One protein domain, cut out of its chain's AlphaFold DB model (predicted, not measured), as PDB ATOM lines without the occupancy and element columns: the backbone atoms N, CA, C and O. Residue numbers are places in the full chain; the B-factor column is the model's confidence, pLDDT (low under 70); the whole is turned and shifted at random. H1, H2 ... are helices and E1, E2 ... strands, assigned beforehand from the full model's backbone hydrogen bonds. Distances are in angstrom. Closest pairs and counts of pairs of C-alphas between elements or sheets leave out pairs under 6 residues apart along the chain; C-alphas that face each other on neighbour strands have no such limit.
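AT A GLANCE: This is residues 56 to 119 of the 119 residues of an uncharacterized protein of Arabidopsis thaliana (UniProt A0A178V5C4). A small, wholly parallel sheet of three short strands is sandwiched between two helices, H1 over one face and H3 over the other, both running along the strands. The short helix H2 packs on H1 and on strand E3, and the long link before it, residues 79 to 89, loops out at one end of the longest axis, while the last printed residues lie at the other end. The printed part has 64 residues, with three named helices and three named strands in the order E1, H1, E2, H2, E3, H3; the sheet's order is E1, E2, E3, and the class is mixed, helices and strands. It is compact, with a radius of gyration of the C-alphas of 11.3 A and spans of 36 by 26 by 15 A.

IN THESE COORDINATES: In the sheet, E1 is residues 56 to 59, 9.9 A long, from C-alpha 56 at (-70.623, 58.951, 2.522). E2 is residues 74 to 78, 12.6 A, and E3 is residues 98 to 101, 9.6 A. H1 is residues 62 to 70, 12.0 A, and H2 is residues 90 to 93, 5.3 A. H3, residues 104 to 116, is 18.6 A long and ends at C-alpha 116, (-60.052, 68.503, 3.911).

HOW THE PARTS SIT: E1 and E2 are parallel at 23 degrees, with N 76 and O 57 2.8 A apart. E2 and E3 are parallel at 33 degrees, with N 77 and O 99 2.8 A apart. Helices on both faces of the sheet make three layers. H1 is on one face at a height over the sheet of 8.5 A, over E2, with E1 only just not under it; its closest C-alphas to E2 are those of Ala 65 and Val 75, 5.9 A. H3 is on the opposite face, over E2 at a height of 9.8 A; the C-alphas of Leu 76 and Val 107 are the closest to E2, 7.0 A. On the local plane H1 stands at 5 degrees to E2 and H3 at 6 degrees. E1, H1, E2 and E2, H2, E3 are strand-helix-strand units, two parallel neighbour strands with a helix between, each with a right-handed crossover. H2 only grazes the sheet with residues 92 to 93 and touches H1, the closest C-alphas being those of Glu 66 and Val 92, 5.7 A. H3 is apart from H1 and H2. In H1 and H3 every O i to N i+4 pair is within hydrogen-bond range; H2 is too short for such a pair, and its one O i to N i+3 pair is not within range.

THE WHOLE: The two C-alphas farthest apart are those of Pro 85 and Cys 119, 37.0 A. The printed part has no cut and ends at the chain's last residue. The link from E2 to H2, 11 residues, is long; the others are tight. The mean pLDDT of the printed part is 94.2, with residues 118 to 119 under 70.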
ATOM      1  N   ILE A  56     -69.750  58.328   1.529       97.25
ATOM      2  CA  ILE A  56     -70.623  58.951   2.522       97.25
ATOM      3  C   ILE A  56     -72.075  58.627   2.156       97.25
ATOM      4  O   ILE A  56     -72.478  58.812   1.005       97.25
ATOM      5  N   LEU A  57     -72.859  58.189   3.140       98.12
ATOM      6  CA  LEU A  57     -74.318  58.101   3.062       98.12
ATOM      7  C   LEU A  57     -74.954  59.170   3.955       98.12
ATOM      8  O   LEU A  57     -74.510  59.379   5.077       98.12
ATOM      9  N   ILE A  58     -76.019  59.801   3.465       98.44
ATOM     10  CA  ILE A  58     -76.926  60.624   4.269       98.44
ATOM     11  C   ILE A  58     -78.261  59.883   4.305       98.44
ATOM     12  O   ILE A  58     -78.826  59.595   3.248       98.44
ATOM     13  N   ASP A  59     -78.732  59.533   5.496       98.00
ATOM     14  CA  ASP A  59     -79.964  58.764   5.694       98.00
ATOM     15  C   ASP A  59     -80.546  59.070   7.074       98.00
ATOM     16  O   ASP A  59     -79.793  59.356   7.998       98.00
ATOM     17  N   ASP A  60     -81.862  59.013   7.230       97.50
ATOM     18  CA  ASP A  60     -82.546  59.230   8.510       97.50
ATOM     19  C   ASP A  60     -82.862  57.918   9.244       97.50
ATOM     20  O   ASP A  60     -83.292  57.915  10.401       97.50
ATOM     21  N   ASN A  61     -82.651  56.781   8.577       97.19
ATOM     22  CA  ASN A  61     -82.960  55.477   9.120       97.19
ATOM     23  C   ASN A  61     -81.734  54.850   9.813       97.19
ATOM     24  O   ASN A  61     -80.742  54.520   9.151       97.19
ATOM     25  N   PRO A  62     -81.812  54.567  11.125       96.94
ATOM     26  CA  PRO A  62     -80.678  54.065  11.894       96.94
ATOM     27  C   PRO A  62     -80.235  52.666  11.450       96.94
ATOM     28  O   PRO A  62     -79.052  52.347  11.518       96.94
ATOM     29  N   ARG A  63     -81.149  51.841  10.914       95.44
ATOM     30  CA  ARG A  63     -80.805  50.515  10.383       95.44
ATOM     31  C   ARG A  63     -79.943  50.625   9.128       95.44
ATOM     32  O   ARG A  63     -78.973  49.888   9.003       95.44
ATOM     33  N   TYR A  64     -80.285  51.525   8.202       96.50
ATOM     34  CA  TYR A  64     -79.469  51.733   6.999       96.50
ATOM     35  C   TYR A  64     -78.133  52.382   7.347       96.50
ATOM     36  O   TYR A  64     -77.111  51.992   6.788       96.50
ATOM     37  N   ALA A  65     -78.130  53.314   8.304       97.69
ATOM     38  CA  ALA A  65     -76.912  53.901   8.838       97.69
ATOM     39  C   ALA A  65     -75.959  52.832   9.393       97.69
ATOM     40  O   ALA A  65     -74.822  52.737   8.941       97.69
ATOM     41  N   GLU A  66     -76.428  51.982  10.306       96.94
ATOM     42  CA  GLU A  66     -75.622  50.910  10.897       96.94
ATOM     43  C   GLU A  66     -75.125  49.912   9.839       96.94
ATOM     44  O   GLU A  66     -73.944  49.571   9.802       96.94
ATOM     45  N   GLU A  67     -75.998  49.484   8.925       95.81
ATOM     46  CA  GLU A  67     -75.647  48.544   7.857       95.81
ATOM     47  C   GLU A  67     -74.520  49.074   6.956       95.81
ATOM     48  O   GLU A  67     -73.572  48.362   6.617       95.81
ATOM     49  N   CYS A  68     -74.610  50.346   6.580       97.69
ATOM     50  CA  CYS A  68     -73.613  51.022   5.769       97.69
ATOM     51  C   CYS A  68     -72.317  51.303   6.537       97.69
ATOM     52  O   CYS A  68     -71.225  51.171   5.982       97.69
ATOM     53  N   ALA A  69     -72.421  51.653   7.813       97.50
ATOM     54  CA  ALA A  69     -71.265  51.921   8.649       97.50
ATOM     55  C   ALA A  69     -70.458  50.642   8.943       97.50
ATOM     56  O   ALA A  69     -69.227  50.671   8.905       97.50
ATOM     57  N   ASN A  70     -71.129  49.496   9.099       96.38
ATOM     58  CA  ASN A  70     -70.498  48.184   9.281       96.38
ATOM     59  C   ASN A  70     -69.639  47.733   8.087       96.38
ATOM     60  O   ASN A  70     -68.733  46.919   8.254       96.38
ATOM     61  N   ILE A  71     -69.891  48.262   6.883       95.81
ATOM     62  CA  ILE A  71     -69.048  48.015   5.701       95.81
ATOM     63  C   ILE A  71     -67.968  49.091   5.497       95.81
ATOM     64  O   ILE A  71     -67.345  49.140   4.437       95.81
ATOM     65  N   GLY A  72     -67.741  49.951   6.496       95.75
ATOM     66  CA  GLY A  72     -66.689  50.967   6.493       95.75
ATOM     67  C   GLY A  72     -67.071  52.303   5.849       95.75
ATOM     68  O   GLY A  72     -66.196  53.146   5.656       95.75
ATOM     69  N   MET A  73     -68.345  52.522   5.510       96.56
ATOM     70  CA  MET A  73     -68.802  53.796   4.945       96.56
ATOM     71  C   MET A  73     -69.070  54.819   6.054       96.56
ATOM     72  O   MET A  73     -69.586  54.474   7.115       96.56
ATOM     73  N   LYS A  74     -68.759  56.096   5.810       97.56
ATOM     74  CA  LYS A  74     -69.166  57.172   6.724       97.56
ATOM     75  C   LYS A  74     -70.650  57.449   6.539       97.56
ATOM     76  O   LYS A  74     -71.136  57.492   5.409       97.56
ATOM     77  N   VAL A  75     -71.373  57.658   7.629       98.31
ATOM     78  CA  VAL A  75     -72.806  57.941   7.574       98.31
ATOM     79  C   VAL A  75     -73.109  59.207   8.352       98.31
ATOM     80  O   VAL A  75     -72.700  59.358   9.499       98.31
ATOM     81  N   LEU A  76     -73.855  60.102   7.719       98.31
ATOM     82  CA  LEU A  76     -74.494  61.235   8.363       98.31
ATOM     83  C   LEU A  76     -75.948  60.846   8.651       98.31
ATOM     84  O   LEU A  76     -76.770  60.792   7.733       98.31
ATOM     85  N   LEU A  77     -76.242  60.509   9.909       98.38
ATOM     86  CA  LEU A  77     -77.587  60.144  10.353       98.38
ATOM     87  C   LEU A  77     -78.417  61.420  10.520       98.38
ATOM     88  O   LEU A  77     -78.219  62.177  11.471       98.38
ATOM     89  N   PHE A  78     -79.303  61.676   9.562       98.56
ATOM     90  CA  PHE A  78     -80.045  62.925   9.461       98.56
ATOM     91  C   PHE A  78     -81.281  62.921  10.361       98.56
ATOM     92  O   PHE A  78     -82.115  62.019  10.307       98.56
ATOM     93  N   ASP A  79     -81.412  63.955  11.178       98.06
ATOM     94  CA  ASP A  79     -82.414  64.038  12.229       98.06
ATOM     95  C   ASP A  79     -82.866  65.485  12.402       98.06
ATOM     96  O   ASP A  79     -82.416  66.195  13.303       98.06
ATOM     97  N   TYR A  80     -83.713  65.933  11.472       98.19
ATOM     98  CA  TYR A  80     -84.043  67.346  11.308       98.19
ATOM     99  C   TYR A  80     -84.526  67.966  12.616       98.19
ATOM    100  O   TYR A  80     -85.549  67.543  13.149       98.19
ATOM    101  N   GLU A  81     -83.787  68.943  13.139       97.88
ATOM    102  CA  GLU A  81     -84.075  69.623  14.407       97.88
ATOM    103  C   GLU A  81     -84.352  68.646  15.566       97.88
ATOM    104  O   GLU A  81     -85.170  68.912  16.446       97.88
ATOM    105  N   ASN A  82     -83.686  67.482  15.561       96.38
ATOM    106  CA  ASN A  82     -83.874  66.407  16.539       96.38
ATOM    107  C   ASN A  82     -85.320  65.847  16.568       96.38
ATOM    108  O   ASN A  82     -85.715  65.190  17.535       96.38
ATOM    109  N   SER A  83     -86.112  66.075  15.515       97.56
ATOM    110  CA  SER A  83     -87.556  65.822  15.488       97.56
ATOM    111  C   SER A  83     -87.964  64.412  15.069       97.56
ATOM    112  O   SER A  83     -89.134  64.079  15.231       97.56
ATOM    113  N   TYR A  84     -87.059  63.570  14.551       97.31
ATOM    114  CA  TYR A  84     -87.418  62.270  13.966       97.31
ATOM    115  C   TYR A  84     -87.429  61.163  15.027       97.31
ATOM    116  O   TYR A  84     -86.366  60.656  15.388       97.31
ATOM    117  N   PRO A  85     -88.594  60.706  15.533       95.94
ATOM    118  CA  PRO A  85     -88.620  59.754  16.645       95.94
ATOM    119  C   PRO A  85     -88.073  58.379  16.246       95.94
ATOM    120  O   PRO A  85     -87.541  57.652  17.079       95.94
ATOM    121  N   TRP A  86     -88.170  58.030  14.959       95.44
ATOM    122  CA  TRP A  86     -87.678  56.767  14.408       95.44
ATOM    123  C   TRP A  86     -86.153  56.695  14.278       95.44
ATOM    124  O   TRP A  86     -85.624  55.606  14.069       95.44
ATOM    125  N   SER A  87     -85.441  57.820  14.393       93.56
ATOM    126  CA  SER A  87     -83.985  57.864  14.219       93.56
ATOM    127  C   SER A  87     -83.203  57.604  15.514       93.56
ATOM    128  O   SER A  87     -81.972  57.576  15.484       93.56
ATOM    129  N   LYS A  88     -83.881  57.433  16.660       91.56
ATOM    130  CA  LYS A  88     -83.263  57.368  17.996       91.56
ATOM    131  C   LYS A  88     -82.982  55.923  18.408       91.56
ATOM    132  O   LYS A  88     -83.880  55.214  18.859       91.56
ATOM    133  N   THR A  89     -81.734  55.482  18.282       91.25
ATOM    134  CA  THR A  89     -81.312  54.141  18.713       91.25
ATOM    135  C   THR A  89     -79.904  54.193  19.293       91.25
ATOM    136  O   THR A  89     -78.974  54.564  18.586       91.25
ATOM    137  N   GLU A  90     -79.711  53.751  20.539       86.75
ATOM    138  CA  GLU A  90     -78.397  53.853  21.199       86.75
ATOM    139  C   GLU A  90     -77.265  53.116  20.465       86.75
ATOM    140  O   GLU A  90     -76.108  53.518  20.579       86.75
ATOM    141  N   SER A  91     -77.566  52.030  19.742       89.25
ATOM    142  CA  SER A  91     -76.544  51.261  19.020       89.25
ATOM    143  C   SER A  91     -75.897  52.088  17.912       89.25
ATOM    144  O   SER A  91     -74.670  52.165  17.847       89.25
ATOM    145  N   VAL A  92     -76.710  52.760  17.091       92.44
ATOM    146  CA  VAL A  92     -76.219  53.542  15.950       92.44
ATOM    147  C   VAL A  92     -75.422  54.764  16.404       92.44
ATOM    148  O   VAL A  92     -74.405  55.085  15.800       92.44
ATOM    149  N   ASP A  93     -75.834  55.399  17.507       91.19
ATOM    150  CA  ASP A  93     -75.183  56.601  18.043       91.19
ATOM    151  C   ASP A  93     -73.784  56.315  18.614       91.19
ATOM    152  O   ASP A  93     -72.966  57.221  18.752       91.19
ATOM    153  N   ARG A  94     -73.486  55.051  18.942       94.94
ATOM    154  CA  ARG A  94     -72.161  54.614  19.412       94.94
ATOM    155  C   ARG A  94     -71.236  54.178  18.275       94.94
ATOM    156  O   ARG A  94     -70.066  53.890  18.532       94.94
ATOM    157  N   HIS A  95     -71.731  54.085  17.039       97.25
ATOM    158  CA  HIS A  95     -70.934  53.596  15.922       97.25
ATOM    159  C   HIS A  95     -69.918  54.669  15.471       97.25
ATOM    160  O   HIS A  95     -70.321  55.767  15.097       97.25
ATOM    161  N   PRO A  96     -68.602  54.378  15.414       97.12
ATOM    162  CA  PRO A  96     -67.558  55.395  15.196       97.12
ATOM    163  C   PRO A  96     -67.577  56.053  13.808       97.12
ATOM    164  O   PRO A  96     -66.919  57.066  13.589       97.12
ATOM    165  N   LEU A  97     -68.290  55.454  12.854       97.50
ATOM    166  CA  LEU A  97     -68.474  55.977  11.493       97.50
ATOM    167  C   LEU A  97     -69.840  56.642  11.267       97.50
ATOM    168  O   LEU A  97     -70.128  57.033  10.136       97.50
ATOM    169  N   VAL A  98     -70.676  56.747  12.303       98.06
ATOM    170  CA  VAL A  98     -71.969  57.429  12.226       98.06
ATOM    171  C   VAL A  98     -71.879  58.754  12.972       98.06
ATOM    172  O   VAL A  98     -71.554  58.791  14.155       98.06
ATOM    173  N   THR A  99     -72.218  59.839  12.284       97.56
ATOM    174  CA  THR A  99     -72.353  61.174  12.871       97.56
ATOM    175  C   THR A  99     -73.795  61.624  12.716       97.56
ATOM    176  O   THR A  99     -74.298  61.712  11.597       97.56
ATOM    177  N   ARG A 100     -74.477  61.927  13.821       97.69
ATOM    178  CA  ARG A 100     -75.814  62.526  13.770       97.69
ATOM    179  C   ARG A 100     -75.717  63.996  13.366       97.69
ATOM    180  O   ARG A 100     -74.864  64.713  13.881       97.69
ATOM    181  N   VAL A 101     -76.589  64.417  12.456       98.19
ATOM    182  CA  VAL A 101     -76.682  65.795  11.957       98.19
ATOM    183  C   VAL A 101     -78.136  66.255  11.972       98.19
ATOM    184  O   VAL A 101     -79.039  65.479  11.660       98.19
ATOM    185  N   HIS A 102     -78.374  67.516  12.321       98.38
ATOM    186  CA  HIS A 102     -79.717  68.021  12.621       98.38
ATOM    187  C   HIS A 102     -80.288  68.952  11.553       98.38
ATOM    188  O   HIS A 102     -81.429  69.393  11.659       98.38
ATOM    189  N   ASN A 103     -79.515  69.279  10.524       98.62
ATOM    190  CA  ASN A 103     -79.933  70.117   9.405       98.62
ATOM    191  C   ASN A 103     -78.933  69.975   8.242       98.62
ATOM    192  O   ASN A 103     -77.922  69.277   8.340       98.62
ATOM    193  N   TRP A 104     -79.227  70.631   7.117       98.19
ATOM    194  CA  TRP A 104     -78.377  70.585   5.925       98.19
ATOM    195  C   TRP A 104     -77.062  71.367   6.065       98.19
ATOM    196  O   TRP A 104     -76.094  71.014   5.398       98.19
ATOM    197  N   GLU A 105     -76.997  72.370   6.946       98.50
ATOM    198  CA  GLU A 105     -75.755  73.100   7.226       98.50
ATOM    199  C   GLU A 105     -74.737  72.184   7.924       98.50
ATOM    200  O   GLU A 105     -73.583  72.103   7.514       98.50
ATOM    201  N   GLU A 106     -75.178  71.400   8.911       98.50
ATOM    202  CA  GLU A 106     -74.344  70.388   9.565       98.50
ATOM    203  C   GLU A 106     -73.889  69.303   8.578       98.50
ATOM    204  O   GLU A 106     -72.733  68.884   8.618       98.50
ATOM    205  N   VAL A 107     -74.756  68.875   7.648       98.31
ATOM    206  CA  VAL A 107     -74.364  67.951   6.567       98.31
ATOM    207  C   VAL A 107     -73.212  68.531   5.747       98.31
ATOM    208  O   VAL A 107     -72.213  67.844   5.518       98.31
ATOM    209  N   GLU A 108     -73.334  69.783   5.309       97.62
ATOM    210  CA  GLU A 108     -72.307  70.459   4.518       97.62
ATOM    211  C   GLU A 108     -70.989  70.579   5.294       97.62
ATOM    212  O   GLU A 108     -69.939  70.179   4.787       97.62
ATOM    213  N   GLN A 109     -71.042  71.037   6.548       97.75
ATOM    214  CA  GLN A 109     -69.872  71.158   7.420       97.75
ATOM    215  C   GLN A 109     -69.143  69.817   7.595       97.75
ATOM    216  O   GLN A 109     -67.914  69.758   7.482       97.75
ATOM    217  N   GLN A 110     -69.885  68.724   7.813       97.19
ATOM    218  CA  GLN A 110     -69.306  67.385   7.928       97.19
ATOM    219  C   GLN A 110     -68.649  66.943   6.616       97.19
ATOM    220  O   GLN A 110     -67.508  66.480   6.625       97.19
ATOM    221  N   ILE A 111     -69.311  67.126   5.469       95.75
ATOM    222  CA  ILE A 111     -68.738  66.765   4.163       95.75
ATOM    223  C   ILE A 111     -67.453  67.556   3.883       95.75
ATOM    224  O   ILE A 111     -66.456  66.965   3.458       95.75
ATOM    225  N   LEU A 112     -67.441  68.864   4.150       95.31
ATOM    226  CA  LEU A 112     -66.268  69.715   3.943       95.31
ATOM    227  C   LEU A 112     -65.100  69.308   4.851       95.31
ATOM    228  O   LEU A 112     -63.973  69.172   4.374       95.31
ATOM    229  N   SER A 113     -65.359  69.031   6.132       93.38
ATOM    230  CA  SER A 113     -64.341  68.535   7.071       93.38
ATOM    231  C   SER A 113     -63.704  67.220   6.593       93.38
ATOM    232  O   SER A 113     -62.480  67.036   6.635       93.38
ATOM    233  N   LEU A 114     -64.529  66.316   6.059       88.25
ATOM    234  CA  LEU A 114     -64.082  65.038   5.515       88.25
ATOM    235  C   LEU A 114     -63.280  65.175   4.219       88.25
ATOM    236  O   LEU A 114     -62.382  64.366   3.983       88.25
ATOM    237  N   ALA A 115     -63.593  66.172   3.391       84.50
ATOM    238  CA  ALA A 115     -62.846  66.467   2.174       84.50
ATOM    239  C   ALA A 115     -61.449  67.025   2.490       84.50
ATOM    240  O   ALA A 115     -60.474  66.587   1.885       84.50
ATOM    241  N   VAL A 116     -61.338  67.922   3.478       79.06
ATOM    242  CA  VAL A 116     -60.052  68.503   3.911       79.06
ATOM    243  C   VAL A 116     -59.128  67.446   4.522       79.06
ATOM    244  O   VAL A 116     -57.930  67.471   4.280       79.06
ATOM    245  N   SER A 117     -59.675  66.471   5.253       70.88
ATOM    246  CA  SER A 117     -58.890  65.407   5.907       70.88
ATOM    247  C   SER A 117     -58.247  64.397   4.939       70.88
ATOM    248  O   SER A 117     -57.524  63.506   5.379       70.88
ATOM    249  N   LYS A 118     -58.559  64.474   3.638       63.47
ATOM    250  CA  LYS A 118     -57.972  63.628   2.584       63.47
ATOM    251  C   LYS A 118     -56.826  64.307   1.825       63.47
ATOM    252  O   LYS A 118     -56.231  63.658   0.964       63.47
ATOM    253  N   CYS A 119     -56.566  65.584   2.100       48.53
ATOM    254  CA  CYS A 119     -55.434  66.343   1.572       48.53
ATOM    255  C   CYS A 119     -54.245  66.267   2.530       48.53
ATOM    256  O   CYS A 119     -53.109  66.215   2.012       48.53
TER     257      CYS A 119